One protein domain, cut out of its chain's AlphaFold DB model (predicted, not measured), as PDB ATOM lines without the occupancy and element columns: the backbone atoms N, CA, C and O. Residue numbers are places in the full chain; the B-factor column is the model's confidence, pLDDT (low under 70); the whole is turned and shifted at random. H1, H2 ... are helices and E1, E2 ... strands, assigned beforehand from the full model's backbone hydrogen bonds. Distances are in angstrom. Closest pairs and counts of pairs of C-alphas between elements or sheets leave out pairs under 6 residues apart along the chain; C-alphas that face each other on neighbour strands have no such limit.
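This is residues 13 to 89 and 142 to 283 of the 288 residues of an uncharacterized protein of Actinobacteria bacterium (UniProt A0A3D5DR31). An elongated body has a small sheet, E1 E2 E3, near one end with H2 over one face, a group of mostly crossed helices, H3, H5, H6 and H7, in the middle, and two more sheets at the other end: E4 E6 E5, covered by H6, and E7 E8 E9, with H7 over E7. H5 runs from the first sheet into the middle, and H4 packs on H2. The printed part has 219 residues with seven named helices and nine named strands, in the order E1 E2 E3 H1 H2 H3 H4 H5 H6 E4 E5 E6 H7 E7 E8 E9, class mixed. E1 E2 E3 and E7 E8 E9 are antiparallel and E4 E6 E5 is mixed; the whole is compact, with a radius of gyration of the C-alphas of 19.4 A and spans of 63 by 39 by 38 A.

E1, residues 13 to 18, E2, 21 to 28, and E3, 31 to 34, form a meander of two hairpins, each strand the antiparallel neighbour of the one before; N 14 and O 25, and N 26 and O 33, both 2.9 A, are within hydrogen-bond range. H2, residues 55 to 66, and H5, 157 to 174, are on the same face, making two layers, at heights over the sheet of 8.2 A and 13.2 A. H1, residues 40 to 48, only just touches H2, with 3 pairs of C-alphas within 8 A, the closest Ala 40 and Val 57, 6.4 A. H4, residues 143 to 151, touches H2, closest C-alphas Glu 146 and Ala 62, 6.7 A. H3, residues 70 to 75, touches H5, closest C-alphas Leu 73 and Ala 162, 5.4 A. H6, residues 178 to 203, touches H3 with residues 183 to 190, closest C-alphas Ala 190 and Val 74, 5.4 A. H6 is over E4, residues 209 to 215, and E6, 229 to 235, two layers at a height over the sheet of 7.8 A. E6 is parallel to E4, N 211 and O 230 2.9 A, and forms a hairpin with E5, residues 222 to 226, N 224 and O 231 3.0 A. H7, residues 238 to 243, touches H5, closest C-alphas Val 240 and Ala 163, 5.7 A, and is over E7, residues 253 to 261. E7, E8, 264 to 270, and E9, 278 to 282, form a second, strongly twisted meander of hairpins; N 256 and O 268, and N 267 and O 280, are both 2.8 A. Every O i to N i+4 pair is within hydrogen-bond range in H1, H2 and H4; H3 has 1 of 2, H5 11 of 14, H6 19 of 22 and H7 1 of 2.

E1 begins at C-alpha 13, (119.151, 61.943, 156.551), and E9 ends at C-alpha 282, (135.835, 72.928, 142.996). H6 is 37.5 A long, H5 27.5 A, E2 22.5 A and E7 20.6 A.

The C-alphas farthest apart, Leu 49 and Glu 227, are 65.2 A apart. Residues 90 to 141 are not printed, and C-alphas 89 and 142 are 15.0 A apart across the cut; of the links printed whole, none is long. Residues 80 to 89 and 262 have pLDDT under 70.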
ATOM      1  N   GLN A  13     120.180  62.085 155.522       94.12
ATOM      2  CA  GLN A  13     119.151  61.943 156.551       94.12
ATOM      3  C   GLN A  13     117.860  61.379 155.971       94.12
ATOM      4  O   GLN A  13     117.381  61.857 154.946       94.12
ATOM      5  N   ALA A  14     117.258  60.428 156.677       92.94
ATOM      6  CA  ALA A  14     115.932  59.901 156.379       92.94
ATOM      7  C   ALA A  14     115.047  59.931 157.626       92.94
ATOM      8  O   ALA A  14     115.550  60.022 158.748       92.94
ATOM      9  N   THR A  15     113.734  59.826 157.423       92.12
ATOM     10  CA  THR A  15     112.796  59.528 158.506       92.12
ATOM     11  C   THR A  15     112.356  58.073 158.446       92.12
ATOM     12  O   THR A  15     112.243  57.491 157.363       92.12
ATOM     13  N   ILE A  16     112.128  57.497 159.619       89.81
ATOM     14  CA  ILE A  16     111.544  56.174 159.809       89.81
ATOM     15  C   ILE A  16     110.460  56.267 160.874       89.81
ATOM     16  O   ILE A  16     110.508  57.132 161.749       89.81
ATOM     17  N   SER A  17     109.515  55.341 160.853       85.69
ATOM     18  CA  SER A  17     108.536  55.256 161.925       85.69
ATOM     19  C   SER A  17     109.079  54.401 163.074       85.69
ATOM     20  O   SER A  17     109.564  53.287 162.877       85.69
ATOM     21  N   CYS A  18     109.014  54.937 164.286       87.25
ATOM     22  CA  CYS A  18     109.539  54.341 165.504       87.25
ATOM     23  C   CYS A  18     108.521  54.566 166.626       87.25
ATOM     24  O   CYS A  18     108.190  55.705 166.947       87.25
ATOM     25  N   GLY A  19     107.940  53.496 167.178       81.44
ATOM     26  CA  GLY A  19     106.923  53.625 168.232       81.44
ATOM     27  C   GLY A  19     105.688  54.451 167.828       81.44
ATOM     28  O   GLY A  19     105.067  55.085 168.675       81.44
ATOM     29  N   GLY A  20     105.343  54.486 166.534       80.56
ATOM     30  CA  GLY A  20     104.223  55.273 166.005       80.56
ATOM     31  C   GLY A  20     104.511  56.766 165.793       80.56
ATOM     32  O   GLY A  20     103.594  57.502 165.435       80.56
ATOM     33  N   GLN A  21     105.753  57.217 165.990       86.44
ATOM     34  CA  GLN A  21     106.226  58.567 165.665       86.44
ATOM     35  C   GLN A  21     107.241  58.524 164.517       86.44
ATOM     36  O   GLN A  21     107.847  57.487 164.263       86.44
ATOM     37  N   GLU A  22     107.439  59.643 163.821       91.94
ATOM     38  CA  GLU A  22     108.507  59.779 162.822       91.94
ATOM     39  C   GLU A  22     109.810  60.194 163.514       91.94
ATOM     40  O   GLU A  22     109.883  61.259 164.127       91.94
ATOM     41  N   HIS A  23     110.834  59.352 163.413       93.62
ATOM     42  CA  HIS A  23     112.180  59.592 163.928       93.62
ATOM     43  C   HIS A  23     113.158  59.791 162.770       93.62
ATOM     44  O   HIS A  23     112.947  59.303 161.662       93.62
ATOM     45  N   ARG A  24     114.258  60.493 163.026       94.12
ATOM     46  CA  ARG A  24     115.296  60.844 162.060       94.12
ATOM     47  C   ARG A  24     116.533  59.990 162.276       94.12
ATOM     48  O   ARG A  24     117.115  59.953 163.363       94.12
ATOM     49  N   LEU A  25     116.978  59.382 161.187       95.12
ATOM     50  CA  LEU A  25     118.283  58.750 161.077       95.12
ATOM     51  C   LEU A  25     119.191  59.647 160.252       95.12
ATOM     52  O   LEU A  25     118.798  60.080 159.168       95.12
ATOM     53  N   ARG A  26     120.403  59.906 160.740       94.81
ATOM     54  CA  ARG A  26     121.400  60.720 160.044       94.81
ATOM     55  C   ARG A  26     122.702  59.956 159.918       94.81
ATOM     56  O   ARG A  26     123.271  59.533 160.915       94.81
ATOM     57  N   TRP A  27     123.187  59.820 158.693       95.19
ATOM     58  CA  TRP A  27     124.566  59.440 158.445       95.19
ATOM     59  C   TRP A  27     125.440  60.694 158.432       95.19
ATOM     60  O   TRP A  27     125.125  61.662 157.731       95.19
ATOM     61  N   GLN A  28     126.540  60.680 159.180       93.19
ATOM     62  CA  GLN A  28     127.525  61.755 159.213       93.19
ATOM     63  C   GLN A  28     128.906  61.194 159.554       93.19
ATOM     64  O   GLN A  28     129.040  60.342 160.425       93.19
ATOM     65  N   ALA A  29     129.934  61.681 158.856       89.81
ATOM     66  CA  ALA A  29     131.334  61.367 159.134       89.81
ATOM     67  C   ALA A  29     131.667  59.859 159.244       89.81
ATOM     68  O   ALA A  29     132.539  59.469 160.013       89.81
ATOM     69  N   GLY A  30     130.992  59.011 158.458       89.81
ATOM     70  CA  GLY A  30     131.219  57.561 158.451       89.81
ATOM     71  C   GLY A  30     130.261  56.746 159.323       89.81
ATOM     72  O   GLY A  30     130.238  55.525 159.183       89.81
ATOM     73  N   GLU A  31     129.431  57.386 160.146       91.38
ATOM     74  CA  GLU A  31     128.558  56.710 161.113       91.38
ATOM     75  C   GLU A  31     127.078  57.002 160.856       91.38
ATOM     76  O   GLU A  31     126.725  58.084 160.389       91.38
ATOM     77  N   LEU A  32     126.205  56.033 161.159       94.19
ATOM     78  CA  LEU A  32     124.751  56.211 161.172       94.19
ATOM     79  C   LEU A  32     124.283  56.447 162.613       94.19
ATOM     80  O   LEU A  32     124.616  55.673 163.506       94.19
ATOM     81  N   LEU A  33     123.492  57.497 162.822       93.19
ATOM     82  CA  LEU A  33     123.023  57.962 164.125       93.19
ATOM     83  C   LEU A  33     121.493  58.052 164.145       93.19
ATOM     84  O   LEU A  33     120.878  58.442 163.151       93.19
ATOM     85  N   ALA A  34     120.883  57.758 165.294       93.75
ATOM     86  CA  ALA A  34     119.469  58.026 165.552       93.75
ATOM     87  C   ALA A  34     119.335  59.328 166.350       93.75
ATOM     88  O   ALA A  34     119.695  59.374 167.521       93.75
ATOM     89  N   LEU A  35     118.844  60.396 165.715       92.75
ATOM     90  CA  LEU A  35     118.867  61.743 166.306       92.75
ATOM     91  C   LEU A  35     117.815  61.956 167.396       92.75
ATOM     92  O   LEU A  35     117.960  62.850 168.224       92.75
ATOM     93  N   ASP A  36     116.751  61.161 167.368       91.06
ATOM     94  CA  ASP A  36     115.618  61.287 168.286       91.06
ATOM     95  C   ASP A  36     115.711  60.302 169.471       91.06
ATOM     96  O   ASP A  36     114.761  60.153 170.233       91.06
ATOM     97  N   HIS A  37     116.874  59.661 169.658       84.56
ATOM     98  CA  HIS A  37     117.212  58.875 170.847       84.56
ATOM     99  C   HIS A  37     118.466  59.447 171.518       84.56
ATOM    100  O   HIS A  37     119.468  59.705 170.857       84.56
ATOM    101  N   GLY A  38     118.417  59.640 172.841       75.44
ATOM    102  CA  GLY A  38     119.551  60.173 173.607       75.44
ATOM    103  C   GLY A  38     120.696  59.172 173.792       75.44
ATOM    104  O   GLY A  38     121.857  59.573 173.814       75.44
ATOM    105  N   ASP A  39     120.374  57.880 173.907       82.19
ATOM    106  CA  ASP A  39     121.344  56.788 174.017       82.19
ATOM    107  C   ASP A  39     120.786  55.521 173.346       82.19
ATOM    108  O   ASP A  39     119.940  54.821 173.902       82.19
ATOM    109  N   ALA A  40     121.251  55.230 172.128       82.50
ATOM    110  CA  ALA A  40     120.832  54.040 171.388       82.50
ATOM    111  C   ALA A  40     121.291  52.726 172.052       82.50
ATOM    112  O   ALA A  40     120.632  51.700 171.885       82.50
ATOM    113  N   ASP A  41     122.379  52.741 172.827       81.31
ATOM    114  CA  ASP A  41     122.851  51.561 173.560       81.31
ATOM    115  C   ASP A  41     121.982  51.288 174.791       81.31
ATOM    116  O   ASP A  41     121.719  50.126 175.120       81.31
ATOM    117  N   ALA A  42     121.462  52.335 175.436       82.44
ATOM    118  CA  ALA A  42     120.449  52.180 176.475       82.44
ATOM    119  C   ALA A  42     119.177  51.526 175.912       82.44
ATOM    120  O   ALA A  42     118.664  50.582 176.510       82.44
ATOM    121  N   GLU A  43     118.719  51.947 174.730       83.94
ATOM    122  CA  GLU A  43     117.568  51.333 174.048       83.94
ATOM    123  C   GLU A  43     117.829  49.862 173.679       83.94
ATOM    124  O   GLU A  43     116.982  48.997 173.919       83.94
ATOM    125  N   ARG A  44     119.033  49.535 173.176       84.81
ATOM    126  CA  ARG A  44     119.464  48.137 172.958       84.81
ATOM    127  C   ARG A  44     119.427  47.323 174.247       84.81
ATOM    128  O   ARG A  44     118.977  46.179 174.238       84.81
ATOM    129  N   THR A  45     119.890  47.909 175.347       85.00
ATOM    130  CA  THR A  45     119.926  47.254 176.658       85.00
ATOM    131  C   THR A  45     118.515  46.998 177.178       85.00
ATOM    132  O   THR A  45     118.217  45.888 177.610       85.00
ATOM    133  N   LEU A  46     117.615  47.980 177.079       83.44
ATOM    134  CA  LEU A  46     116.210  47.820 177.455       83.44
ATOM    135  C   LEU A  46     115.533  46.715 176.641       83.44
ATOM    136  O   LEU A  46     114.835  45.877 177.212       83.44
ATOM    137  N   ALA A  47     115.787  46.660 175.333       82.62
ATOM    138  CA  ALA A  47     115.303  45.576 174.489       82.62
ATOM    139  C   ALA A  47     115.840  44.201 174.919       82.62
ATOM    140  O   ALA A  47     115.083  43.235 175.000       82.62
ATOM    141  N   ALA A  48     117.133  44.107 175.240       83.25
ATOM    142  CA  ALA A  48     117.744  42.870 175.726       83.25
ATOM    143  C   ALA A  48     117.152  42.401 177.070       83.25
ATOM    144  O   ALA A  48     117.127  41.204 177.347       83.25
ATOM    145  N   LEU A  49     116.632  43.328 177.881       85.56
ATOM    146  CA  LEU A  49     115.938  43.050 179.142       85.56
ATOM    147  C   LEU A  49     114.436  42.741 178.967       85.56
ATOM    148  O   LEU A  49     113.707  42.669 179.956       85.56
ATOM    149  N   GLY A  50     113.965  42.539 177.732       78.94
ATOM    150  CA  GLY A  50     112.572  42.193 177.420       78.94
ATOM    151  C   GLY A  50     111.683  43.384 177.052       78.94
ATOM    152  O   GLY A  50     110.475  43.212 176.886       78.94
ATOM    153  N   GLY A  51     112.253  44.583 176.912       78.69
ATOM    154  CA  GLY A  51     111.568  45.739 176.338       78.69
ATOM    155  C   GLY A  51     111.278  45.566 174.843       78.69
ATOM    156  O   GLY A  51     111.929  44.788 174.143       78.69
ATOM    157  N   GLN A  52     110.300  46.311 174.325       78.62
ATOM    158  CA  GLN A  52     110.013  46.312 172.892       78.62
ATOM    159  C   GLN A  52     111.144  47.015 172.124       78.62
ATOM    160  O   GLN A  52     111.510  48.143 172.450       78.62
ATOM    161  N   ARG A  53     111.674  46.361 171.082       78.31
ATOM    162  CA  ARG A  53     112.668  46.960 170.178       78.31
ATOM    163  C   ARG A  53     112.056  48.101 169.375       78.31
ATOM    164  O   ARG A  53     110.917  48.012 168.914       78.31
ATOM    165  N   CYS A  54     112.820  49.177 169.228       85.69
ATOM    166  CA  CYS A  54     112.411  50.351 168.477       85.69
ATOM    167  C   CYS A  54     113.051  50.333 167.078       85.69
ATOM    168  O   CYS A  54     114.204  49.926 166.913       85.69
ATOM    169  N   GLY A  55     112.317  50.809 166.066       86.56
ATOM    170  CA  GLY A  55     112.757  50.742 164.666       86.56
ATOM    171  C   GLY A  55     114.078  51.471 164.388       86.56
ATOM    172  O   GLY A  55     114.814  51.089 163.484       86.56
ATOM    173  N   CYS A  56     114.427  52.486 165.193       90.50
ATOM    174  CA  CYS A  56     115.730  53.152 165.105       90.50
ATOM    175  C   CYS A  56     116.884  52.204 165.428       90.50
ATOM    176  O   CYS A  56     117.838  52.131 164.658       90.50
ATOM    177  N   VAL A  57     116.796  51.468 166.536       89.06
ATOM    178  CA  VAL A  57     117.837  50.513 166.934       89.06
ATOM    179  C   VAL A  57     117.927  49.361 165.938       89.06
ATOM    180  O   VAL A  57     119.034  48.974 165.572       89.06
ATOM    181  N   ASP A  58     116.790  48.869 165.437       88.25
ATOM    182  CA  ASP A  58     116.778  47.836 164.394       88.25
ATOM    183  C   ASP A  58     117.521  48.295 163.137       88.25
ATOM    184  O   ASP A  58     118.359  47.561 162.619       88.25
ATOM    185  N   MET A  59     117.300  49.538 162.703       91.00
ATOM    186  CA  MET A  59     117.978  50.088 161.533       91.00
ATOM    187  C   MET A  59     119.476  50.335 161.763       91.00
ATOM    188  O   MET A  59     120.287  50.106 160.865       91.00
ATOM    189  N   LEU A  60     119.874  50.776 162.962       92.06
ATOM    190  CA  LEU A  60     121.288  50.934 163.319       92.06
ATOM    191  C   LEU A  60     122.018  49.584 163.349       92.06
ATOM    192  O   LEU A  60     123.128  49.464 162.824       92.06
ATOM    193  N   ASP A  61     121.397  48.565 163.942       89.50
ATOM    194  CA  ASP A  61     121.952  47.212 164.005       89.50
ATOM    195  C   ASP A  61     122.025  46.588 162.610       89.50
ATOM    196  O   ASP A  61     123.008  45.918 162.279       89.50
ATOM    197  N   ALA A  62     121.012  46.840 161.779       91.62
ATOM    198  CA  ALA A  62     120.993  46.400 160.396       91.62
ATOM    199  C   ALA A  62     122.113  47.032 159.575       91.62
ATOM    200  O   ALA A  62     122.915  46.336 158.948       91.62
ATOM    201  N   TRP A  63     122.246  48.357 159.654       93.88
ATOM    202  CA  TRP A  63     123.346  49.077 159.028       93.88
ATOM    203  C   TRP A  63     124.693  48.462 159.409       93.88
ATOM    204  O   TRP A  63     125.480  48.118 158.527       93.88
ATOM    205  N   HIS A  64     124.935  48.267 160.711       91.69
ATOM    206  CA  HIS A  64     126.183  47.702 161.217       91.69
ATOM    207  C   HIS A  64     126.461  46.296 160.671       91.69
ATOM    208  O   HIS A  64     127.599  45.988 160.326       91.69
ATOM    209  N   ARG A  65     125.441  45.443 160.541       90.94
ATOM    210  CA  ARG A  65     125.607  44.095 159.978       90.94
ATOM    211  C   ARG A  65     125.908  44.109 158.480       90.94
ATOM    212  O   ARG A  65     126.639  43.242 158.001       90.94
ATOM    213  N   HIS A  66     125.417  45.108 157.752       92.81
ATOM    214  CA  HIS A  66     125.570  45.201 156.301       92.81
ATOM    215  C   HIS A  66     126.739  46.085 155.821       92.81
ATOM    216  O   HIS A  66     126.991  46.120 154.615       92.81
ATOM    217  N   VAL A  67     127.542  46.711 156.700       91.44
ATOM    218  CA  VAL A  67     128.725  47.524 156.297       91.44
ATOM    219  C   VAL A  67     129.828  46.752 155.551       91.44
ATOM    220  O   VAL A  67     130.779  47.355 155.054       91.44
ATOM    221  N   GLY A  68     129.718  45.425 155.442       89.75
ATOM    222  CA  GLY A  68     130.594  44.572 154.631       89.75
ATOM    223  C   GLY A  68     129.885  43.795 153.514       89.75
ATOM    224  O   GLY A  68     130.540  43.023 152.809       89.75
ATOM    225  N   ASP A  69     128.572  43.963 153.342       92.94
ATOM    226  CA  ASP A  69     127.770  43.139 152.438       92.94
ATOM    227  C   ASP A  69     127.830  43.643 150.988       92.94
ATOM    228  O   ASP A  69     127.181  44.615 150.599       92.94
ATOM    229  N   LEU A  70     128.581  42.935 150.141       93.44
ATOM    230  CA  LEU A  70     128.736  43.268 148.721       93.44
ATOM    231  C   LEU A  70     127.420  43.284 147.931       93.44
ATOM    232  O   LEU A  70     127.389  43.876 146.852       93.44
ATOM    233  N   ARG A  71     126.340  42.664 148.430       92.44
ATOM    234  CA  ARG A  71     125.021  42.740 147.781       92.44
ATOM    235  C   ARG A  71     124.518  44.179 147.714       92.44
ATOM    236  O   ARG A  71     123.968  44.562 146.686       92.44
ATOM    237  N   VAL A  72     124.806  45.002 148.726       93.19
ATOM    238  CA  VAL A  72     124.466  46.435 148.720       93.19
ATOM    239  C   VAL A  72     125.081  47.129 147.506       93.19
ATOM    240  O   VAL A  72     124.410  47.898 146.829       93.19
ATOM    241  N   LEU A  73     126.340  46.836 147.163       92.25
ATOM    242  CA  LEU A  73     127.001  47.488 146.029       92.25
ATOM    243  C   LEU A  73     126.353  47.169 144.677       92.25
ATOM    244  O   LEU A  73     126.474  47.987 143.761       92.25
ATOM    245  N   VAL A  74     125.709  46.007 144.559       88.56
ATOM    246  CA  VAL A  74     125.058  45.527 143.332       88.56
ATOM    247  C   VAL A  74     123.600  45.983 143.254       88.56
ATOM    248  O   VAL A  74     123.133  46.300 142.161       88.56
ATOM    249  N   LEU A  75     122.901  46.004 144.393       88.12
ATOM    250  CA  LEU A  75     121.464  46.273 144.477       88.12
ATOM    251  C   LEU A  75     121.131  47.750 144.703       88.12
ATOM    252  O   LEU A  75     120.088  48.199 144.239       88.12
ATOM    253  N   ALA A  76     121.987  48.500 145.405       86.31
ATOM    254  CA  ALA A  76     121.767  49.921 145.648       86.31
ATOM    255  C   ALA A  76     121.783  50.729 144.345       86.31
ATOM    256  O   ALA A  76     122.341  50.303 143.329       86.31
ATOM    257  N   SER A  77     121.216  51.935 144.417       81.12
ATOM    258  CA  SER A  77     121.185  52.886 143.308       81.12
ATOM    259  C   SER A  77     122.545  53.022 142.614       81.12
ATOM    260  O   SER A  77     123.610  53.079 143.245       81.12
ATOM    261  N   ARG A  78     122.508  53.115 141.281       83.31
ATOM    262  CA  ARG A  78     123.692  53.420 140.465       83.31
ATOM    263  C   ARG A  78     123.916  54.929 140.293       83.31
ATOM    264  O   ARG A  78     124.886  55.330 139.653       83.31
ATOM    265  N   GLY A  79     123.063  55.767 140.887       73.19
ATOM    266  CA  GLY A  79     123.106  57.227 140.826       73.19
ATOM    267  C   GLY A  79     121.717  57.840 140.619       73.19
ATOM    268  O   GLY A  79     120.714  57.139 140.555       73.19
ATOM    269  N   LEU A  80     121.658  59.166 140.451       63.16
ATOM    270  CA  LEU A  80     120.398  59.927 140.367       63.16
ATOM    271  C   LEU A  80     119.434  59.469 139.260       63.16
ATOM    272  O   LEU A  80     118.236  59.702 139.366       63.16
ATOM    273  N   THR A  81     119.937  58.829 138.204       61.12
ATOM    274  CA  THR A  81     119.123  58.302 137.098       61.12
ATOM    275  C   THR A  81     118.666  56.855 137.298       61.12
ATOM    276  O   THR A  81     117.977  56.322 136.438       61.12
ATOM    277  N   ASP A  82     119.075  56.210 138.390       64.56
ATOM    278  CA  ASP A  82     118.762  54.819 138.737       64.56
ATOM    279  C   ASP A  82     118.330  54.750 140.210       64.56
ATOM    280  O   ASP A  82     119.005  54.152 141.051       64.56
ATOM    281  N   GLN A  83     117.262  55.476 140.555       62.50
ATOM    282  CA  GLN A  83     116.728  55.496 141.917       62.50
ATOM    283  C   GLN A  83     115.860  54.266 142.178       62.50
ATOM    284  O   GLN A  83     114.995  53.910 141.378       62.50
ATOM    285  N   LEU A  84     116.062  53.652 143.343       63.69
ATOM    286  CA  LEU A  84     115.134  52.663 143.869       63.69
ATOM    287  C   LEU A  84     113.924  53.417 144.420       63.69
ATOM    288  O   LEU A  84     114.026  54.117 145.427       63.69
ATOM    289  N   SER A  85     112.783  53.313 143.745       56.91
ATOM    290  CA  SER A  85     111.533  53.834 144.292       56.91
ATOM    291  C   SER A  85     111.134  52.983 145.500       56.91
ATOM    292  O   SER A  85     110.955  51.774 145.322       56.91
ATOM    293  N   PRO A  86     110.954  53.564 146.701       53.94
ATOM    294  CA  PRO A  86     110.387  52.827 147.820       53.94
ATOM    295  C   PRO A  86     108.954  52.440 147.446       53.94
ATOM    296  O   PRO A  86     108.060  53.285 147.377       53.94
ATOM    297  N   GLN A  87     108.745  51.164 147.129       46.59
ATOM    298  CA  GLN A  87     107.406  50.609 146.994       46.59
ATOM    299  C   GLN A  87     106.876  50.365 148.406       46.59
ATOM    300  O   GLN A  87     107.563  49.701 149.183       46.59
ATOM    301  N   PRO A  88     105.687  50.873 148.773       44.72
ATOM    302  CA  PRO A  88     105.058  50.463 150.018       44.72
ATOM    303  C   PRO A  88     104.812  48.951 149.940       44.72
ATOM    304  O   PRO A  88     104.011  48.483 149.132       44.72
ATOM    305  N   GLY A  89     105.559  48.181 150.732       45.22
ATOM    306  CA  GLY A  89     105.375  46.737 150.821       45.22
ATOM    307  C   GLY A  89     103.970  46.385 151.330       45.22
ATOM    308  O   GLY A  89     103.319  47.215 151.975       45.22
ATOM    309  N   ASP A 142     114.561  38.261 158.768       78.19
ATOM    310  CA  ASP A 142     115.221  37.654 157.611       78.19
ATOM    311  C   ASP A 142     116.284  38.630 157.051       78.19
ATOM    312  O   ASP A 142     115.953  39.789 156.782       78.19
ATOM    313  N   PRO A 143     117.552  38.206 156.867       78.62
ATOM    314  CA  PRO A 143     118.605  39.054 156.306       78.62
ATOM    315  C   PRO A 143     118.296  39.660 154.929       78.62
ATOM    316  O   PRO A 143     118.958  40.621 154.531       78.62
ATOM    317  N   GLU A 144     117.378  39.077 154.153       81.62
ATOM    318  CA  GLU A 144     116.944  39.647 152.873       81.62
ATOM    319  C   GLU A 144     115.940  40.792 153.062       81.62
ATOM    320  O   GLU A 144     116.124  41.857 152.470       81.62
ATOM    321  N   ASP A 145     114.951  40.617 153.943       82.06
ATOM    322  CA  ASP A 145     113.977  41.658 154.301       82.06
ATOM    323  C   ASP A 145     114.681  42.908 154.845       82.06
ATOM    324  O   ASP A 145     114.398  44.034 154.446       82.06
ATOM    325  N   GLU A 146     115.663  42.701 155.713       86.94
ATOM    326  CA  GLU A 146     116.432  43.780 156.321       86.94
ATOM    327  C   GLU A 146     117.265  44.571 155.307       86.94
ATOM    328  O   GLU A 146     117.360  45.801 155.376       86.94
ATOM    329  N   LEU A 147     117.859  43.875 154.336       89.81
ATOM    330  CA  LEU A 147     118.579  44.526 153.251       89.81
ATOM    331  C   LEU A 147     117.623  45.354 152.386       89.81
ATOM    332  O   LEU A 147     117.979  46.456 151.972       89.81
ATOM    333  N   ILE A 148     116.414  44.852 152.123       87.75
ATOM    334  CA  ILE A 148     115.382  45.602 151.400       87.75
ATOM    335  C   ILE A 148     115.013  46.870 152.176       87.75
ATOM    336  O   ILE A 148     115.024  47.951 151.585       87.75
ATOM    337  N   ASP A 149     114.770  46.769 153.483       88.06
ATOM    338  CA  ASP A 149     114.437  47.916 154.334       88.06
ATOM    339  C   ASP A 149     115.555  48.977 154.325       88.06
ATOM    340  O   ASP A 149     115.285  50.167 154.146       88.06
ATOM    341  N   LEU A 150     116.823  48.552 154.420       91.44
ATOM    342  CA  LEU A 150     117.988  49.438 154.309       91.44
ATOM    343  C   LEU A 150     118.058  50.146 152.951       91.44
ATOM    344  O   LEU A 150     118.355  51.338 152.894       91.44
ATOM    345  N   LEU A 151     117.806  49.428 151.854       90.12
ATOM    346  CA  LEU A 151     117.856  49.980 150.495       90.12
ATOM    347  C   LEU A 151     116.671  50.902 150.182       90.12
ATOM    348  O   LEU A 151     116.786  51.762 149.308       90.12
ATOM    349  N   GLN A 152     115.556  50.743 150.895       87.12
ATOM    350  CA  GLN A 152     114.385  51.613 150.801       87.12
ATOM    351  C   GLN A 152     114.488  52.868 151.678       87.12
ATOM    352  O   GLN A 152     113.630  53.753 151.572       87.12
ATOM    353  N   LEU A 153     115.530  52.993 152.510       85.69
ATOM    354  CA  LEU A 153     115.787  54.230 153.237       85.69
ATOM    355  C   LEU A 153     115.923  55.405 152.260       85.69
ATOM    356  O   LEU A 153     116.661  55.366 151.276       85.69
ATOM    357  N   GLY A 154     115.209  56.490 152.555       83.25
ATOM    358  CA  GLY A 154     115.290  57.719 151.775       83.25
ATOM    359  C   GLY A 154     116.587  58.502 152.009       83.25
ATOM    360  O   GLY A 154     117.499  58.081 152.721       83.25
ATOM    361  N   GLY A 155     116.657  59.696 151.416       82.00
ATOM    362  CA  GLY A 155     117.644  60.710 151.799       82.00
ATOM    363  C   GLY A 155     119.108  60.334 151.573       82.00
ATOM    364  O   GLY A 155     119.966  60.791 152.321       82.00
ATOM    365  N   CYS A 156     119.387  59.502 150.562       87.81
ATOM    366  CA  CYS A 156     120.727  59.029 150.185       87.81
ATOM    367  C   CYS A 156     121.437  58.146 151.227       87.81
ATOM    368  O   CYS A 156     122.628  57.871 151.073       87.81
ATOM    369  N   LEU A 157     120.741  57.650 152.259       91.88
ATOM    370  CA  LEU A 157     121.332  56.694 153.204       91.88
ATOM    371  C   LEU A 157     121.847  55.405 152.523       91.88
ATOM    372  O   LEU A 157     122.970  55.005 152.839       91.88
ATOM    373  N   PRO A 158     121.148  54.801 151.536       92.06
ATOM    374  CA  PRO A 158     121.678  53.648 150.802       92.06
ATOM    375  C   PRO A 158     122.991  53.956 150.067       92.06
ATOM    376  O   PRO A 158     123.905  53.131 150.043       92.06
ATOM    377  N   ASP A 159     123.130  55.169 149.522       91.94
ATOM    378  CA  ASP A 159     124.356  55.602 148.844       91.94
ATOM    379  C   ASP A 159     125.518  55.748 149.833       91.94
ATOM    380  O   ASP A 159     126.662  55.430 149.504       91.94
ATOM    381  N   ARG A 160     125.239  56.185 151.069       93.88
ATOM    382  CA  ARG A 160     126.237  56.241 152.148       93.88
ATOM    383  C   ARG A 160     126.667  54.856 152.614       93.88
ATOM    384  O   ARG A 160     127.859  54.655 152.859       93.88
ATOM    385  N   LEU A 161     125.753  53.888 152.662       95.00
ATOM    386  CA  LEU A 161     126.107  52.501 152.957       95.00
ATOM    387  C   LEU A 161     126.992  51.927 151.844       95.00
ATOM    388  O   LEU A 161     128.065  51.389 152.116       95.00
ATOM    389  N   ALA A 162     126.607  52.131 150.582       95.00
ATOM    390  CA  ALA A 162     127.407  51.725 149.431       95.00
ATOM    391  C   ALA A 162     128.801  52.380 149.430       95.00
ATOM    392  O   ALA A 162     129.798  51.698 149.191       95.00
ATOM    393  N   ALA A 163     128.898  53.676 149.747       94.31
ATOM    394  CA  ALA A 163     130.175  54.379 149.868       94.31
ATOM    395  C   ALA A 163     131.049  53.807 150.997       94.31
ATOM    396  O   ALA A 163     132.248  53.613 150.795       94.31
ATOM    397  N   THR A 164     130.448  53.467 152.142       95.25
ATOM    398  CA  THR A 164     131.135  52.831 153.280       95.25
ATOM    399  C   THR A 164     131.741  51.487 152.876       95.25
ATOM    400  O   THR A 164     132.922  51.231 153.117       95.25
ATOM    401  N   ILE A 165     130.965  50.652 152.180       95.62
ATOM    402  CA  ILE A 165     131.427  49.344 151.698       95.62
ATOM    403  C   ILE A 165     132.535  49.520 150.651       95.62
ATOM    404  O   ILE A 165     133.575  48.864 150.733       95.62
ATOM    405  N   ALA A 166     132.362  50.432 149.689       95.56
ATOM    406  CA  ALA A 166     133.381  50.715 148.679       95.56
ATOM    407  C   ALA A 166     134.699  51.198 149.313       95.56
ATOM    408  O   ALA A 166     135.776  50.745 148.916       95.56
ATOM    409  N   ALA A 167     134.626  52.051 150.337       94.44
ATOM    410  CA  ALA A 167     135.789  52.524 151.081       94.44
ATOM    411  C   ALA A 167     136.510  51.396 151.833       94.44
ATOM    412  O   ALA A 167     137.739  51.355 151.825       94.44
ATOM    413  N   GLY A 168     135.774  50.442 152.413       93.12
ATOM    414  CA  GLY A 168     136.363  49.271 153.071       93.12
ATOM    415  C   GLY A 168     137.077  48.309 152.110       93.12
ATOM    416  O   GLY A 168     138.062  47.666 152.489       93.12
ATOM    417  N   TRP A 169     136.612  48.221 150.858       93.75
ATOM    418  CA  TRP A 169     137.181  47.335 149.836       93.75
ATOM    419  C   TRP A 169     138.298  47.972 149.001       93.75
ATOM    420  O   TRP A 169     139.210  47.254 148.592       93.75
ATOM    421  N   SER A 170     138.276  49.288 148.770       91.50
ATOM    422  CA  SER A 170     139.239  49.975 147.892       91.50
ATOM    423  C   SER A 170     140.716  49.703 148.250       91.50
ATOM    424  O   SER A 170     141.452  49.253 147.369       91.50
ATOM    425  N   PRO A 171     141.166  49.826 149.520       88.69
ATOM    426  CA  PRO A 171     142.560  49.542 149.881       88.69
ATOM    427  C   PRO A 171     142.977  48.082 149.653       88.69
ATOM    428  O   PRO A 171     144.139  47.807 149.358       88.69
ATOM    429  N   ARG A 172     142.034  47.134 149.758       89.62
ATOM    430  CA  ARG A 172     142.305  45.693 149.610       89.62
ATOM    431  C   ARG A 172     142.629  45.309 148.169       89.62
ATOM    432  O   ARG A 172     143.276  44.296 147.934       89.62
ATOM    433  N   LEU A 173     142.212  46.120 147.197       89.88
ATOM    434  CA  LEU A 173     142.464  45.856 145.781       89.88
ATOM    435  C   LEU A 173     143.897  46.181 145.349       89.88
ATOM    436  O   LEU A 173     144.339  45.664 144.328       89.88
ATOM    437  N   SER A 174     144.646  46.971 146.126       84.62
ATOM    438  CA  SER A 174     146.068  47.226 145.850       84.62
ATOM    439  C   SER A 174     146.961  46.010 146.121       84.62
ATOM    440  O   SER A 174     148.032  45.893 145.530       84.62
ATOM    441  N   GLN A 175     146.546  45.120 147.026       85.56
ATOM    442  CA  GLN A 175     147.221  43.857 147.334       85.56
ATOM    443  C   GLN A 175     146.155  42.779 147.585       85.56
ATOM    444  O   GLN A 175     145.832  42.490 148.737       85.56
ATOM    445  N   PRO A 176     145.556  42.220 146.518       85.00
ATOM    446  CA  PRO A 176     144.372  41.386 146.648       85.00
ATOM    447  C   PRO A 176     144.702  40.040 147.292       85.00
ATOM    448  O   PRO A 176     145.441  39.220 146.732       85.00
ATOM    449  N   ASP A 177     144.093  39.809 148.450       90.19
ATOM    450  CA  ASP A 177     143.989  38.497 149.070       90.19
ATOM    451  C   ASP A 177     142.935  37.628 148.359       90.19
ATOM    452  O   ASP A 177     142.286  38.023 147.385       90.19
ATOM    453  N   GLU A 178     142.762  36.399 148.836       91.75
ATOM    454  CA  GLU A 178     141.828  35.455 148.226       91.75
ATOM    455  C   GLU A 178     140.360  35.909 148.342       91.75
ATOM    456  O   GLU A 178     139.552  35.689 147.437       91.75
ATOM    457  N   ALA A 179     140.005  36.597 149.430       89.69
ATOM    458  CA  ALA A 179     138.674  37.172 149.593       89.69
ATOM    459  C   ALA A 179     138.406  38.282 148.562       89.69
ATOM    460  O   ALA A 179     137.336  38.296 147.950       89.69
ATOM    461  N   ALA A 180     139.381  39.159 148.311       89.81
ATOM    462  CA  ALA A 180     139.308  40.202 147.293       89.81
ATOM    463  C   ALA A 180     139.186  39.626 145.877       89.81
ATOM    464  O   ALA A 180     138.367  40.111 145.095       89.81
ATOM    465  N   ARG A 181     139.913  38.547 145.557       92.19
ATOM    466  CA  ARG A 181     139.785  37.864 144.255       92.19
ATOM    467  C   ARG A 181     138.379  37.320 144.026       92.19
ATOM    468  O   ARG A 181     137.810  37.534 142.959       92.19
ATOM    469  N   ARG A 182     137.776  36.690 145.040       94.44
ATOM    470  CA  ARG A 182     136.385  36.204 144.966       94.44
ATOM    471  C   ARG A 182     135.352  37.331 144.884       94.44
ATOM    472  O   ARG A 182     134.286  37.147 144.300       94.44
ATOM    473  N   ALA A 183     135.643  38.489 145.471       94.56
ATOM    474  CA  ALA A 183     134.778  39.664 145.420       94.56
ATOM    475  C   ALA A 183     134.841  40.407 144.074       94.56
ATOM    476  O   ALA A 183     133.896  41.125 143.735       94.56
ATOM    477  N   LEU A 184     135.917  40.225 143.299       93.88
ATOM    478  CA  LEU A 184     136.248  41.030 142.123       93.88
ATOM    479  C   LEU A 184     135.102  41.183 141.104       93.88
ATOM    480  O   LEU A 184     134.858  42.320 140.703       93.88
ATOM    481  N   PRO A 185     134.340  40.134 140.724       94.81
ATOM    482  CA  PRO A 185     133.232  40.302 139.780       94.81
ATOM    483  C   PRO A 185     132.129  41.232 140.302       94.81
ATOM    484  O   PRO A 185     131.583  42.029 139.545       94.81
ATOM    485  N   ARG A 186     131.824  41.183 141.608       95.75
ATOM    486  CA  ARG A 186     130.812  42.057 142.230       95.75
ATOM    487  C   ARG A 186     131.306  43.498 142.328       95.75
ATOM    488  O   ARG A 186     130.543  44.422 142.070       95.75
ATOM    489  N   LEU A 187     132.585  43.685 142.659       96.19
ATOM    490  CA  LEU A 187     133.227  45.001 142.706       96.19
ATOM    491  C   LEU A 187     133.296  45.637 141.307       96.19
ATOM    492  O   LEU A 187     132.966  46.811 141.145       96.19
ATOM    493  N   HIS A 188     133.642  44.848 140.285       96.12
ATOM    494  CA  HIS A 188     133.625  45.288 138.888       96.12
ATOM    495  C   HIS A 188     132.209  45.665 138.442       96.12
ATOM    496  O   HIS A 188     132.024  46.773 137.951       96.12
ATOM    497  N   ALA A 189     131.200  44.827 138.703       95.56
ATOM    498  CA  ALA A 189     129.805  45.133 138.376       95.56
ATOM    499  C   ALA A 189     129.301  46.417 139.065       95.56
ATOM    500  O   ALA A 189     128.610  47.232 138.450       95.56
ATOM    501  N   ALA A 190     129.688  46.628 140.326       96.25
ATOM    502  CA  ALA A 190     129.353  47.822 141.096       96.25
ATOM    503  C   ALA A 190     129.959  49.106 140.505       96.25
ATOM    504  O   ALA A 190     129.283  50.140 140.469       96.25
ATOM    505  N   LEU A 191     131.213  49.044 140.042       97.31
ATOM    506  CA  LEU A 191     131.875  50.142 139.336       97.31
ATOM    507  C   LEU A 191     131.261  50.355 137.947       97.31
ATOM    508  O   LEU A 191     130.895  51.479 137.608       97.31
ATOM    509  N   TYR A 192     131.092  49.272 137.182       96.44
ATOM    510  CA  TYR A 192     130.499  49.264 135.847       96.44
ATOM    511  C   TYR A 192     129.141  49.957 135.836       96.44
ATOM    512  O   TYR A 192     128.929  50.883 135.055       96.44
ATOM    513  N   GLY A 193     128.231  49.542 136.722       94.56
ATOM    514  CA  GLY A 193     126.868  50.060 136.761       94.56
ATOM    515  C   GLY A 193     126.815  51.565 137.021       94.56
ATOM    516  O   GLY A 193     126.125  52.287 136.303       94.56
ATOM    517  N   ARG A 194     127.583  52.051 138.004       96.06
ATOM    518  CA  ARG A 194     127.623  53.474 138.386       96.06
ATOM    519  C   ARG A 194     128.313  54.345 137.341       96.06
ATOM    520  O   ARG A 194     127.796  55.403 136.988       96.06
ATOM    521  N   ALA A 195     129.446  53.895 136.803       96.25
ATOM    522  CA  ALA A 195     130.145  54.617 135.744       96.25
ATOM    523  C   ALA A 195     129.302  54.679 134.461       96.25
ATOM    524  O   ALA A 195     129.173  55.741 133.857       96.25
ATOM    525  N   THR A 196     128.667  53.568 134.076       95.38
ATOM    526  CA  THR A 196     127.794  53.501 132.897       95.38
ATOM    527  C   THR A 196     126.572  54.401 133.053       95.38
ATOM    528  O   THR A 196     126.253  55.143 132.126       95.38
ATOM    529  N   ALA A 197     125.917  54.392 134.220       94.31
ATOM    530  CA  ALA A 197     124.804  55.294 134.504       94.31
ATOM    531  C   ALA A 197     125.228  56.768 134.374       94.31
ATOM    532  O   ALA A 197     124.583  57.532 133.655       94.31
ATOM    533  N   ALA A 198     126.362  57.144 134.977       95.31
ATOM    534  CA  ALA A 198     126.897  58.500 134.891       95.31
ATOM    535  C   ALA A 198     127.256  58.910 133.450       95.31
ATOM    536  O   ALA A 198     126.887  60.000 133.020       95.31
ATOM    537  N   LEU A 199     127.922  58.040 132.682       95.44
ATOM    538  CA  LEU A 199     128.301  58.306 131.288       95.44
ATOM    539  C   LEU A 199     127.083  58.459 130.371       95.44
ATOM    540  O   LEU A 199     127.028  59.383 129.560       95.44
ATOM    541  N   ARG A 200     126.090  57.571 130.507       94.19
ATOM    542  CA  ARG A 200     124.850  57.613 129.718       94.19
ATOM    543  C   ARG A 200     124.054  58.879 129.988       94.19
ATOM    544  O   ARG A 200     123.611  59.523 129.038       94.19
ATOM    545  N   ALA A 201     123.912  59.238 131.263       93.38
ATOM    546  CA  ALA A 201     123.244  60.464 131.679       93.38
ATOM    547  C   ALA A 201     123.988  61.703 131.163       93.38
ATOM    548  O   ALA A 201     123.378  62.576 130.551       93.38
ATOM    549  N   TRP A 202     125.311  61.752 131.345       94.75
ATOM    550  CA  TRP A 202     126.155  62.870 130.919       94.75
ATOM    551  C   TRP A 202     126.086  63.144 129.417       94.75
ATOM    552  O   TRP A 202     125.968  64.294 129.003       94.75
ATOM    553  N   LEU A 203     126.156  62.090 128.603       93.62
ATOM    554  CA  LEU A 203     126.155  62.203 127.145       93.62
ATOM    555  C   LEU A 203     124.745  62.239 126.545       93.62
ATOM    556  O   LEU A 203     124.618  62.366 125.329       93.62
ATOM    557  N   GLY A 204     123.699  62.083 127.363       92.69
ATOM    558  CA  GLY A 204     122.317  61.990 126.892       92.69
ATOM    559  C   GLY A 204     122.067  60.783 125.980       92.69
ATOM    560  O   GLY A 204     121.229  60.853 125.084       92.69
ATOM    561  N   LYS A 205     122.808  59.681 126.165       92.81
ATOM    562  CA  LYS A 205     122.755  58.477 125.313       92.81
ATOM    563  C   LYS A 205     122.403  57.238 126.149       92.81
ATOM    564  O   LYS A 205     123.312  56.549 126.607       92.81
ATOM    565  N   PRO A 206     121.112  56.899 126.329       90.75
ATOM    566  CA  PRO A 206     120.677  55.796 127.199       90.75
ATOM    567  C   PRO A 206     121.191  54.416 126.769       90.75
ATOM    568  O   PRO A 206     121.441  53.557 127.608       90.75
ATOM    569  N   ALA A 207     121.367  54.212 125.462       92.12
ATOM    570  CA  ALA A 207     121.837  52.961 124.874       92.12
ATOM    571  C   ALA A 207     123.353  52.947 124.601       92.12
ATOM    572  O   ALA A 207     123.834  52.060 123.905       92.12
ATOM    573  N   LEU A 208     124.117  53.919 125.122       93.62
ATOM    574  CA  LEU A 208     125.568  53.962 124.930       93.62
ATOM    575  C   LEU A 208     126.208  52.653 125.409       93.62
ATOM    576  O   LEU A 208     126.024  52.265 126.573       93.62
ATOM    577  N   ALA A 209     126.970  52.006 124.529       95.88
ATOM    578  CA  ALA A 209     127.822  50.895 124.915       95.88
ATOM    579  C   ALA A 209     129.034  51.436 125.682       95.88
ATOM    580  O   ALA A 209     129.721  52.359 125.234       95.88
ATOM    581  N   VAL A 210     129.267  50.866 126.860       96.25
ATOM    582  CA  VAL A 210     130.394  51.210 127.725       96.25
ATOM    583  C   VAL A 210     131.193  49.939 127.959       96.25
ATOM    584  O   VAL A 210     130.663  48.969 128.502       96.25
ATOM    585  N   ASP A 211     132.456  49.961 127.547       96.56
ATOM    586  CA  ASP A 211     133.469  48.971 127.909       96.56
ATOM    587  C   ASP A 211     134.244  49.512 129.114       96.56
ATOM    588  O   ASP A 211     134.981  50.492 128.991       96.56
ATOM    589  N   LEU A 212     134.042  48.931 130.300       97.56
ATOM    590  CA  LEU A 212     134.742  49.363 131.507       97.56
ATOM    591  C   LEU A 212     135.850  48.382 131.879       97.56
ATOM    592  O   LEU A 212     135.598  47.244 132.288       97.56
ATOM    593  N   GLN A 213     137.076  48.889 131.872       97.38
ATOM    594  CA  GLN A 213     138.215  48.230 132.481       97.38
ATOM    595  C   GLN A 213     138.453  48.807 133.877       97.38
ATOM    596  O   GLN A 213     138.797  49.979 134.040       97.38
ATOM    597  N   MET A 214     138.325  47.954 134.893       97.25
ATOM    598  CA  MET A 214     138.755  48.303 136.242       97.25
ATOM    599  C   MET A 214     140.284  48.242 136.311       97.25
ATOM    600  O   MET A 214     140.873  47.177 136.118       97.25
ATOM    601  N   ILE A 215     140.922  49.387 136.544       95.62
ATOM    602  CA  ILE A 215     142.386  49.520 136.614       95.62
ATOM    603  C   ILE A 215     142.876  49.590 138.065       95.62
ATOM    604  O   ILE A 215     142.107  49.854 138.988       95.62
ATOM    605  N   ASP A 216     144.175  49.368 138.268       91.75
ATOM    606  CA  ASP A 216     144.827  49.646 139.549       91.75
ATOM    607  C   ASP A 216     144.785  51.151 139.870       91.75
ATOM    608  O   ASP A 216     144.909  51.983 138.971       91.75
ATOM    609  N   GLY A 217     144.649  51.504 141.153       87.00
ATOM    610  CA  GLY A 217     144.542  52.896 141.614       87.00
ATOM    611  C   GLY A 217     145.756  53.781 141.311       87.00
ATOM    612  O   GLY A 217     145.643  55.001 141.370       87.00
ATOM    613  N   ARG A 218     146.910  53.193 140.977       87.88
ATOM    614  CA  ARG A 218     148.127  53.921 140.581       87.88
ATOM    615  C   ARG A 218     148.164  54.229 139.087       87.88
ATOM    616  O   ARG A 218     148.960  55.065 138.664       87.88
ATOM    617  N   ARG A 219     147.354  53.538 138.275       92.00
ATOM    618  CA  ARG A 219     147.242  53.817 136.840       92.00
ATOM    619  C   ARG A 219     146.364  55.046 136.629       92.00
ATOM    620  O   ARG A 219     145.377  55.250 137.330       92.00
ATOM    621  N   GLN A 220     146.721  55.852 135.635       91.69
ATOM    622  CA  GLN A 220     145.954  57.041 135.297       91.69
ATOM    623  C   GLN A 220     144.604  56.635 134.677       91.69
ATOM    624  O   GLN A 220     144.603  55.885 133.698       91.69
ATOM    625  N   PRO A 221     143.465  57.097 135.228       96.12
ATOM    626  CA  PRO A 221     142.159  56.847 134.635       96.12
ATOM    627  C   PRO A 221     141.973  57.635 133.340       96.12
ATOM    628  O   PRO A 221     142.583  58.691 133.147       96.12
ATOM    629  N   GLY A 222     141.087  57.148 132.473       95.44
ATOM    630  CA  GLY A 222     140.868  57.734 131.155       95.44
ATOM    631  C   GLY A 222     139.552  57.320 130.507       95.44
ATOM    632  O   GLY A 222     138.929  56.323 130.875       95.44
ATOM    633  N   LEU A 223     139.146  58.110 129.514       96.12
ATOM    634  CA  LEU A 223     138.064  57.792 128.588       96.12
ATOM    635  C   LEU A 223     138.606  57.858 127.167       96.12
ATOM    636  O   LEU A 223     139.390  58.745 126.843       96.12
ATOM    637  N   SER A 224     138.173  56.932 126.320       93.94
ATOM    638  CA  SER A 224     138.521  56.933 124.900       93.94
ATOM    639  C   SER A 224     137.345  56.470 124.048       93.94
ATOM    640  O   SER A 224     136.535  55.638 124.472       93.94
ATOM    641  N   GLN A 225     137.250  57.017 122.839       92.88
ATOM    642  CA  GLN A 225     136.249  56.604 121.863       92.88
ATOM    643  C   GLN A 225     136.585  55.206 121.317       92.88
ATOM    644  O   GLN A 225     137.743  54.887 121.040       92.88
ATOM    645  N   ARG A 226     135.557  54.376 121.136       89.31
ATOM    646  CA  ARG A 226     135.597  53.114 120.381       89.31
ATOM    647  C   ARG A 226     134.620  53.195 119.206       89.31
ATOM    648  O   ARG A 226     133.784  54.099 119.170       89.31
ATOM    649  N   GLU A 227     134.721  52.258 118.264       84.38
ATOM    650  CA  GLU A 227     133.822  52.199 117.098       84.38
ATOM    651  C   GLU A 227     132.349  52.102 117.523       84.38
ATOM    652  O   GLU A 227     131.515  52.851 117.026       84.38
ATOM    653  N   GLU A 228     132.046  51.265 118.520       83.94
ATOM    654  CA  GLU A 228     130.669  51.001 118.967       83.94
ATOM    655  C   GLU A 228     130.308  51.648 120.318       83.94
ATOM    656  O   GLU A 228     129.244  51.380 120.871       83.94
ATOM    657  N   GLY A 229     131.157  52.516 120.884       92.62
ATOM    658  CA  GLY A 229     130.900  53.082 122.212       92.62
ATOM    659  C   GLY A 229     132.076  53.823 122.836       92.62
ATOM    660  O   GLY A 229     132.879  54.446 122.144       92.62
ATOM    661  N   ILE A 230     132.174  53.767 124.162       95.25
ATOM    662  CA  ILE A 230     133.260  54.387 124.931       95.25
ATOM    663  C   ILE A 230     133.961  53.326 125.769       95.25
ATOM    664  O   ILE A 230     133.306  52.500 126.405       95.25
ATOM    665  N   ARG A 231     135.294  53.391 125.817       96.38
ATOM    666  CA  ARG A 231     136.080  52.665 126.810       96.38
ATOM    667  C   ARG A 231     136.390  53.568 127.995       96.38
ATOM    668  O   ARG A 231     136.949  54.650 127.815       96.38
ATOM    669  N   ALA A 232     136.065  53.088 129.189       97.38
ATOM    670  CA  ALA A 232     136.375  53.722 130.458       97.38
ATOM    671  C   ALA A 232     137.402  52.893 131.231       97.38
ATOM    672  O   ALA A 232     137.177  51.722 131.531       97.38
ATOM    673  N   GLU A 233     138.523  53.513 131.579       97.62
ATOM    674  CA  GLU A 233     139.528  52.949 132.475       97.62
ATOM    675  C   GLU A 233     139.426  53.676 133.814       97.62
ATOM    676  O   GLU A 233     139.832  54.833 133.925       97.62
ATOM    677  N   LEU A 234     138.843  53.023 134.824       97.94
ATOM    678  CA  LEU A 234     138.588  53.626 136.137       97.94
ATOM    679  C   LEU A 234     139.050  52.697 137.268       97.94
ATOM    680  O   LEU A 234     138.822  51.487 137.191       97.94
ATOM    681  N   PRO A 235     139.690  53.218 138.328       96.88
ATOM    682  CA  PRO A 235     139.975  52.425 139.514       96.88
ATOM    683  C   PRO A 235     138.714  52.248 140.362       96.88
ATOM    684  O   PRO A 235     137.827  53.099 140.359       96.88
ATOM    685  N   PHE A 236     138.644  51.184 141.163       96.75
ATOM    686  CA  PHE A 236     137.499  50.968 142.061       96.75
ATOM    687  C   PHE A 236     137.308  52.106 143.081       96.75
ATOM    688  O   PHE A 236     136.176  52.475 143.392       96.75
ATOM    689  N   GLY A 237     138.407  52.729 143.529       95.31
ATOM    690  CA  GLY A 237     138.385  53.906 144.406       95.31
ATOM    691  C   GLY A 237     137.604  55.102 143.842       95.31
ATOM    692  O   GLY A 237     137.108  55.915 144.617       95.31
ATOM    693  N   TRP A 238     137.369  55.154 142.523       96.62
ATOM    694  CA  TRP A 238     136.505  56.153 141.883       96.62
ATOM    695  C   TRP A 238     135.103  56.215 142.513       96.62
ATOM    696  O   TRP A 238     134.512  57.292 142.610       96.62
ATOM    697  N   LEU A 239     134.582  55.083 143.006       95.75
ATOM    698  CA  LEU A 239     133.297  55.059 143.705       95.75
ATOM    699  C   LEU A 239     133.290  55.948 144.954       95.75
ATOM    700  O   LEU A 239     132.309  56.635 145.221       95.75
ATOM    701  N   VAL A 240     134.390  55.960 145.697       93.75
ATOM    702  CA  VAL A 240     134.530  56.712 146.947       93.75
ATOM    703  C   VAL A 240     134.888  58.166 146.655       93.75
ATOM    704  O   VAL A 240     134.281  59.092 147.193       93.75
ATOM    705  N   ASP A 241     135.853  58.369 145.762       92.44
ATOM    706  CA  ASP A 241     136.472  59.675 145.544       92.44
ATOM    707  C   ASP A 241     135.674  60.588 144.611       92.44
ATOM    708  O   ASP A 241     135.853  61.807 144.661       92.44
ATOM    709  N   VAL A 242     134.805  60.021 143.768       94.44
ATOM    710  CA  VAL A 242     134.037  60.750 142.750       94.44
ATOM    711  C   VAL A 242     132.535  60.497 142.893       94.44
ATOM    712  O   VAL A 242     131.773  61.443 143.098       94.44
ATOM    713  N   TRP A 243     132.088  59.241 142.776       94.75
ATOM    714  CA  TRP A 243     130.653  58.924 142.714       94.75
ATOM    715  C   TRP A 243     129.918  59.278 144.008       94.75
ATOM    716  O   TRP A 243     128.938  60.018 143.960       94.75
ATOM    717  N   ALA A 244     130.415  58.823 145.162       92.31
ATOM    718  CA  ALA A 244     129.765  59.048 146.454       92.31
ATOM    719  C   ALA A 244     129.605  60.543 146.791       92.31
ATOM    720  O   ALA A 244     128.659  60.937 147.481       92.31
ATOM    721  N   LYS A 245     130.513  61.378 146.269       90.31
ATOM    722  CA  LYS A 245     130.545  62.841 146.441       90.31
ATOM    723  C   LYS A 245     129.676  63.590 145.429       90.31
ATOM    724  O   LYS A 245     129.643  64.814 145.450       90.31
ATOM    725  N   GLY A 246     128.992  62.881 144.530       90.12
ATOM    726  CA  GLY A 246     128.174  63.493 143.482       90.12
ATOM    727  C   GLY A 246     128.994  64.212 142.405       90.12
ATOM    728  O   GLY A 246     128.463  65.064 141.705       90.12
ATOM    729  N   LEU A 247     130.280  63.878 142.258       92.31
ATOM    730  CA  LEU A 247     131.212  64.588 141.372       92.31
ATOM    731  C   LEU A 247     131.356  63.958 139.986       92.31
ATOM    732  O   LEU A 247     132.050  64.521 139.140       92.31
ATOM    733  N   ALA A 248     130.715  62.807 139.738       94.44
ATOM    734  CA  ALA A 248     130.853  62.037 138.495       94.44
ATOM    735  C   ALA A 248     130.671  62.893 137.234       94.44
ATOM    736  O   ALA A 248     131.391  62.700 136.253       94.44
ATOM    737  N   VAL A 249     129.768  63.876 137.288       94.31
ATOM    738  CA  VAL A 249     129.594  64.890 136.249       94.31
ATOM    739  C   VAL A 249     129.574  66.264 136.903       94.31
ATOM    740  O   VAL A 249     128.679  66.566 137.685       94.31
ATOM    741  N   THR A 250     130.541  67.112 136.562       92.44
ATOM    742  CA  THR A 250     130.670  68.464 137.119       92.44
ATOM    743  C   THR A 250     130.913  69.459 135.990       92.44
ATOM    744  O   THR A 250     131.773  69.235 135.141       92.44
ATOM    745  N   ALA A 251     130.146  70.553 135.949       90.62
ATOM    746  CA  ALA A 251     130.257  71.593 134.917       90.62
ATOM    747  C   ALA A 251     130.245  71.044 133.467       90.62
ATOM    748  O   ALA A 251     131.028  71.468 132.615       90.62
ATOM    749  N   GLY A 252     129.382  70.054 133.197       92.44
ATOM    750  CA  GLY A 252     129.251  69.420 131.877       92.44
ATOM    751  C   GLY A 252     130.427  68.522 131.480       92.44
ATOM    752  O   GLY A 252     130.577  68.193 130.302       92.44
ATOM    753  N   ARG A 253     131.272  68.128 132.434       95.12
ATOM    754  CA  ARG A 253     132.454  67.287 132.221       95.12
ATOM    755  C   ARG A 253     132.382  66.039 133.085       95.12
ATOM    756  O   ARG A 253     131.917  66.109 134.221       95.12
ATOM    757  N   PHE A 254     132.888  64.926 132.573       96.62
ATOM    758  CA  PHE A 254     133.003  63.693 133.343       96.62
ATOM    759  C   PHE A 254     134.253  63.728 134.218       96.62
ATOM    760  O   PHE A 254     135.339  64.044 133.729       96.62
ATOM    761  N   CYS A 255     134.116  63.405 135.501       96.56
ATOM    762  CA  CYS A 255     135.224  63.390 136.448       96.56
ATOM    763  C   CYS A 255     135.869  62.000 136.520       96.56
ATOM    764  O   CYS A 255     135.225  61.020 136.886       96.56
ATOM    765  N   LEU A 256     137.162  61.920 136.211       96.56
ATOM    766  CA  LEU A 256     137.958  60.690 136.223       96.56
ATOM    767  C   LEU A 256     138.618  60.405 137.572       96.56
ATOM    768  O   LEU A 256     138.838  59.251 137.917       96.56
ATOM    769  N   ALA A 257     138.992  61.451 138.303       94.38
ATOM    770  CA  ALA A 257     139.672  61.348 139.587       94.38
ATOM    771  C   ALA A 257     139.543  62.661 140.349       94.38
ATOM    772  O   ALA A 257     139.388  63.723 139.739       94.38
ATOM    773  N   THR A 258     139.675  62.593 141.667       92.12
ATOM    774  CA  THR A 258     139.768  63.776 142.518       92.12
ATOM    775  C   THR A 258     141.037  63.727 143.347       92.12
ATOM    776  O   THR A 258     141.563  62.664 143.669       92.12
ATOM    777  N   THR A 259     141.547  64.903 143.678       88.12
ATOM    778  CA  THR A 259     142.604  65.076 144.669       88.12
ATOM    779  C   THR A 259     142.188  66.196 145.605       88.12
ATOM    780  O   THR A 259     141.587  67.180 145.173       88.12
ATOM    781  N   HIS A 260     142.479  66.039 146.890       83.75
ATOM    782  CA  HIS A 260     142.221  67.066 147.888       83.75
ATOM    783  C   HIS A 260     143.543  67.710 148.294       83.75
ATOM    784  O   HIS A 260     144.447  67.025 148.774       83.75
ATOM    785  N   SER A 261     143.666  69.017 148.085       75.50
ATOM    786  CA  SER A 261     144.858  69.786 148.442       75.50
ATOM    787  C   SER A 261     144.456  71.183 148.900       75.50
ATOM    788  O   SER A 261     143.646  71.845 148.253       75.50
ATOM    789  N   GLY A 262     144.998  71.632 150.036       69.06
ATOM    790  CA  GLY A 262     144.770  72.989 150.547       69.06
ATOM    791  C   GLY A 262     143.299  73.342 150.810       69.06
ATOM    792  O   GLY A 262     142.909  74.481 150.586       69.06
ATOM    793  N   GLY A 263     142.471  72.376 151.226       72.31
ATOM    794  CA  GLY A 263     141.037  72.587 151.479       72.31
ATOM    795  C   GLY A 263     140.171  72.674 150.216       72.31
ATOM    796  O   GLY A 263     138.984  72.975 150.306       72.31
ATOM    797  N   ARG A 264     140.749  72.421 149.036       81.94
ATOM    798  CA  ARG A 264     140.052  72.418 147.747       81.94
ATOM    799  C   ARG A 264     140.154  71.062 147.072       81.94
ATOM    800  O   ARG A 264     141.123  70.322 147.255       81.94
ATOM    801  N   TRP A 265     139.155  70.761 146.251       85.81
ATOM    802  CA  TRP A 265     139.135  69.563 145.426       85.81
ATOM    803  C   TRP A 265     139.565  69.917 144.007       85.81
ATOM    804  O   TRP A 265     138.974  70.777 143.355       85.81
ATOM    805  N   VAL A 266     140.599  69.240 143.518       91.44
ATOM    806  CA  VAL A 266     141.031  69.318 142.123       91.44
ATOM    807  C   VAL A 266     140.569  68.054 141.414       91.44
ATOM    808  O   VAL A 266     140.976  66.942 141.755       91.44
ATOM    809  N   LEU A 267     139.694  68.236 140.434       93.56
ATOM    810  CA  LEU A 267     139.088  67.189 139.628       93.56
ATOM    811  C   LEU A 267     139.874  67.029 138.326       93.56
ATOM    812  O   LEU A 267     140.111  68.010 137.625       93.56
ATOM    813  N   SER A 268     140.221  65.801 137.955       94.94
ATOM    814  CA  SER A 268     140.668  65.482 136.595       94.94
ATOM    815  C   SER A 268     139.438  65.185 135.742       94.94
ATOM    816  O   SER A 268     138.704  64.241 136.039       94.94
ATOM    817  N   THR A 269     139.164  66.003 134.721       95.62
ATOM    818  CA  THR A 269     137.883  65.966 133.996       95.62
ATOM    819  C   THR A 269     138.037  65.897 132.482       95.62
ATOM    820  O   THR A 269     138.944  66.498 131.913       95.62
ATOM    821  N   VAL A 270     137.102  65.224 131.815       95.31
ATOM    822  CA  VAL A 270     137.060  65.065 130.354       95.31
ATOM    823  C   VAL A 270     135.795  65.718 129.796       95.31
ATOM    824  O   VAL A 270     134.731  65.683 130.421       95.31
ATOM    825  N   ARG A 271     135.909  66.370 128.635       93.44
ATOM    826  CA  ARG A 271     134.766  66.960 127.918       93.44
ATOM    827  C   ARG A 271     134.103  65.907 127.015       93.44
ATOM    828  O   ARG A 271     134.699  64.865 126.770       93.44
ATOM    829  N   PRO A 272     132.891  66.161 126.487       90.94
ATOM    830  CA  PRO A 272     132.216  65.206 125.601       90.94
ATOM    831  C   PRO A 272     132.978  64.864 124.309       90.94
ATOM    832  O   PRO A 272     132.659  63.868 123.672       90.94
ATOM    833  N   ASP A 273     133.973  65.673 123.930       87.56
ATOM    834  CA  ASP A 273     134.897  65.407 122.818       87.56
ATOM    835  C   ASP A 273     135.926  64.298 123.118       87.56
ATOM    836  O   ASP A 273     136.642  63.872 122.216       87.56
ATOM    837  N   LEU A 274     135.984  63.823 124.369       87.56
ATOM    838  CA  LEU A 274     136.891  62.784 124.861       87.56
ATOM    839  C   LEU A 274     138.380  63.094 124.635       87.56
ATOM    840  O   LEU A 274     139.201  62.183 124.544       87.56
ATOM    841  N   LEU A 275     138.732  64.382 124.566       82.50
ATOM    842  CA  LEU A 275     140.122  64.831 124.527       82.50
ATOM    843  C   LEU A 275     140.811  64.651 125.889       82.50
ATOM    844  O   LEU A 275     140.188  64.270 126.884       82.50
ATOM    845  N   GLU A 276     142.112  64.952 125.933       84.50
ATOM    846  CA  GLU A 276     142.937  64.784 127.131       84.50
ATOM    847  C   GLU A 276     142.298  65.385 128.401       84.50
ATOM    848  O   GLU A 276     141.737  66.493 128.354       84.50
ATOM    849  N   PRO A 277     142.408  64.690 129.553       87.50
ATOM    850  CA  PRO A 277     141.871  65.176 130.815       87.50
ATOM    851  C   PRO A 277     142.433  66.548 131.193       87.50
ATOM    852  O   PRO A 277     143.638  66.786 131.140       87.50
ATOM    853  N   ARG A 278     141.557  67.452 131.636       88.12
ATOM    854  CA  ARG A 278     141.923  68.785 132.128       88.12
ATOM    855  C   ARG A 278     141.518  68.964 133.589       88.12
ATOM    856  O   ARG A 278     140.427  68.520 133.972       88.12
ATOM    857  N   PRO A 279     142.343  69.652 134.396       89.56
ATOM    858  CA  PRO A 279     142.004  69.941 135.778       89.56
ATOM    859  C   PRO A 279     140.836  70.935 135.870       89.56
ATOM    860  O   PRO A 279     140.748  71.888 135.094       89.56
ATOM    861  N   LEU A 280     139.958  70.724 136.846       88.81
ATOM    862  CA  LEU A 280     138.893  71.634 137.262       88.81
ATOM    863  C   LEU A 280     138.927  71.734 138.790       88.81
ATOM    864  O   LEU A 280     138.908  70.713 139.468       88.81
ATOM    865  N   THR A 281     138.989  72.943 139.344       86.69
ATOM    866  CA  THR A 281     138.966  73.134 140.805       86.69
ATOM    867  C   THR A 281     137.541  73.387 141.268       86.69
ATOM    868  O   THR A 281     136.842  74.200 140.664       86.69
ATOM    869  N   VAL A 282     137.126  72.712 142.339       82.94
ATOM    870  CA  VAL A 282     135.835  72.928 142.996       82.94
ATOM    871  C   VAL A 282     136.008  73.062 144.504       82.94
ATOM    872  O   VAL A 282     136.898  72.463 145.114       82.94
ATOM    873  N   GLU A 283     135.130  73.856 145.104       79.88
ATOM    874  CA  GLU A 283     134.974  73.948 146.550       79.88
ATOM    875  C   GLU A 283     133.746  73.123 146.931       79.88
ATOM    876  O   GLU A 283     132.648  73.366 146.429       79.88
TER     877      GLU A 283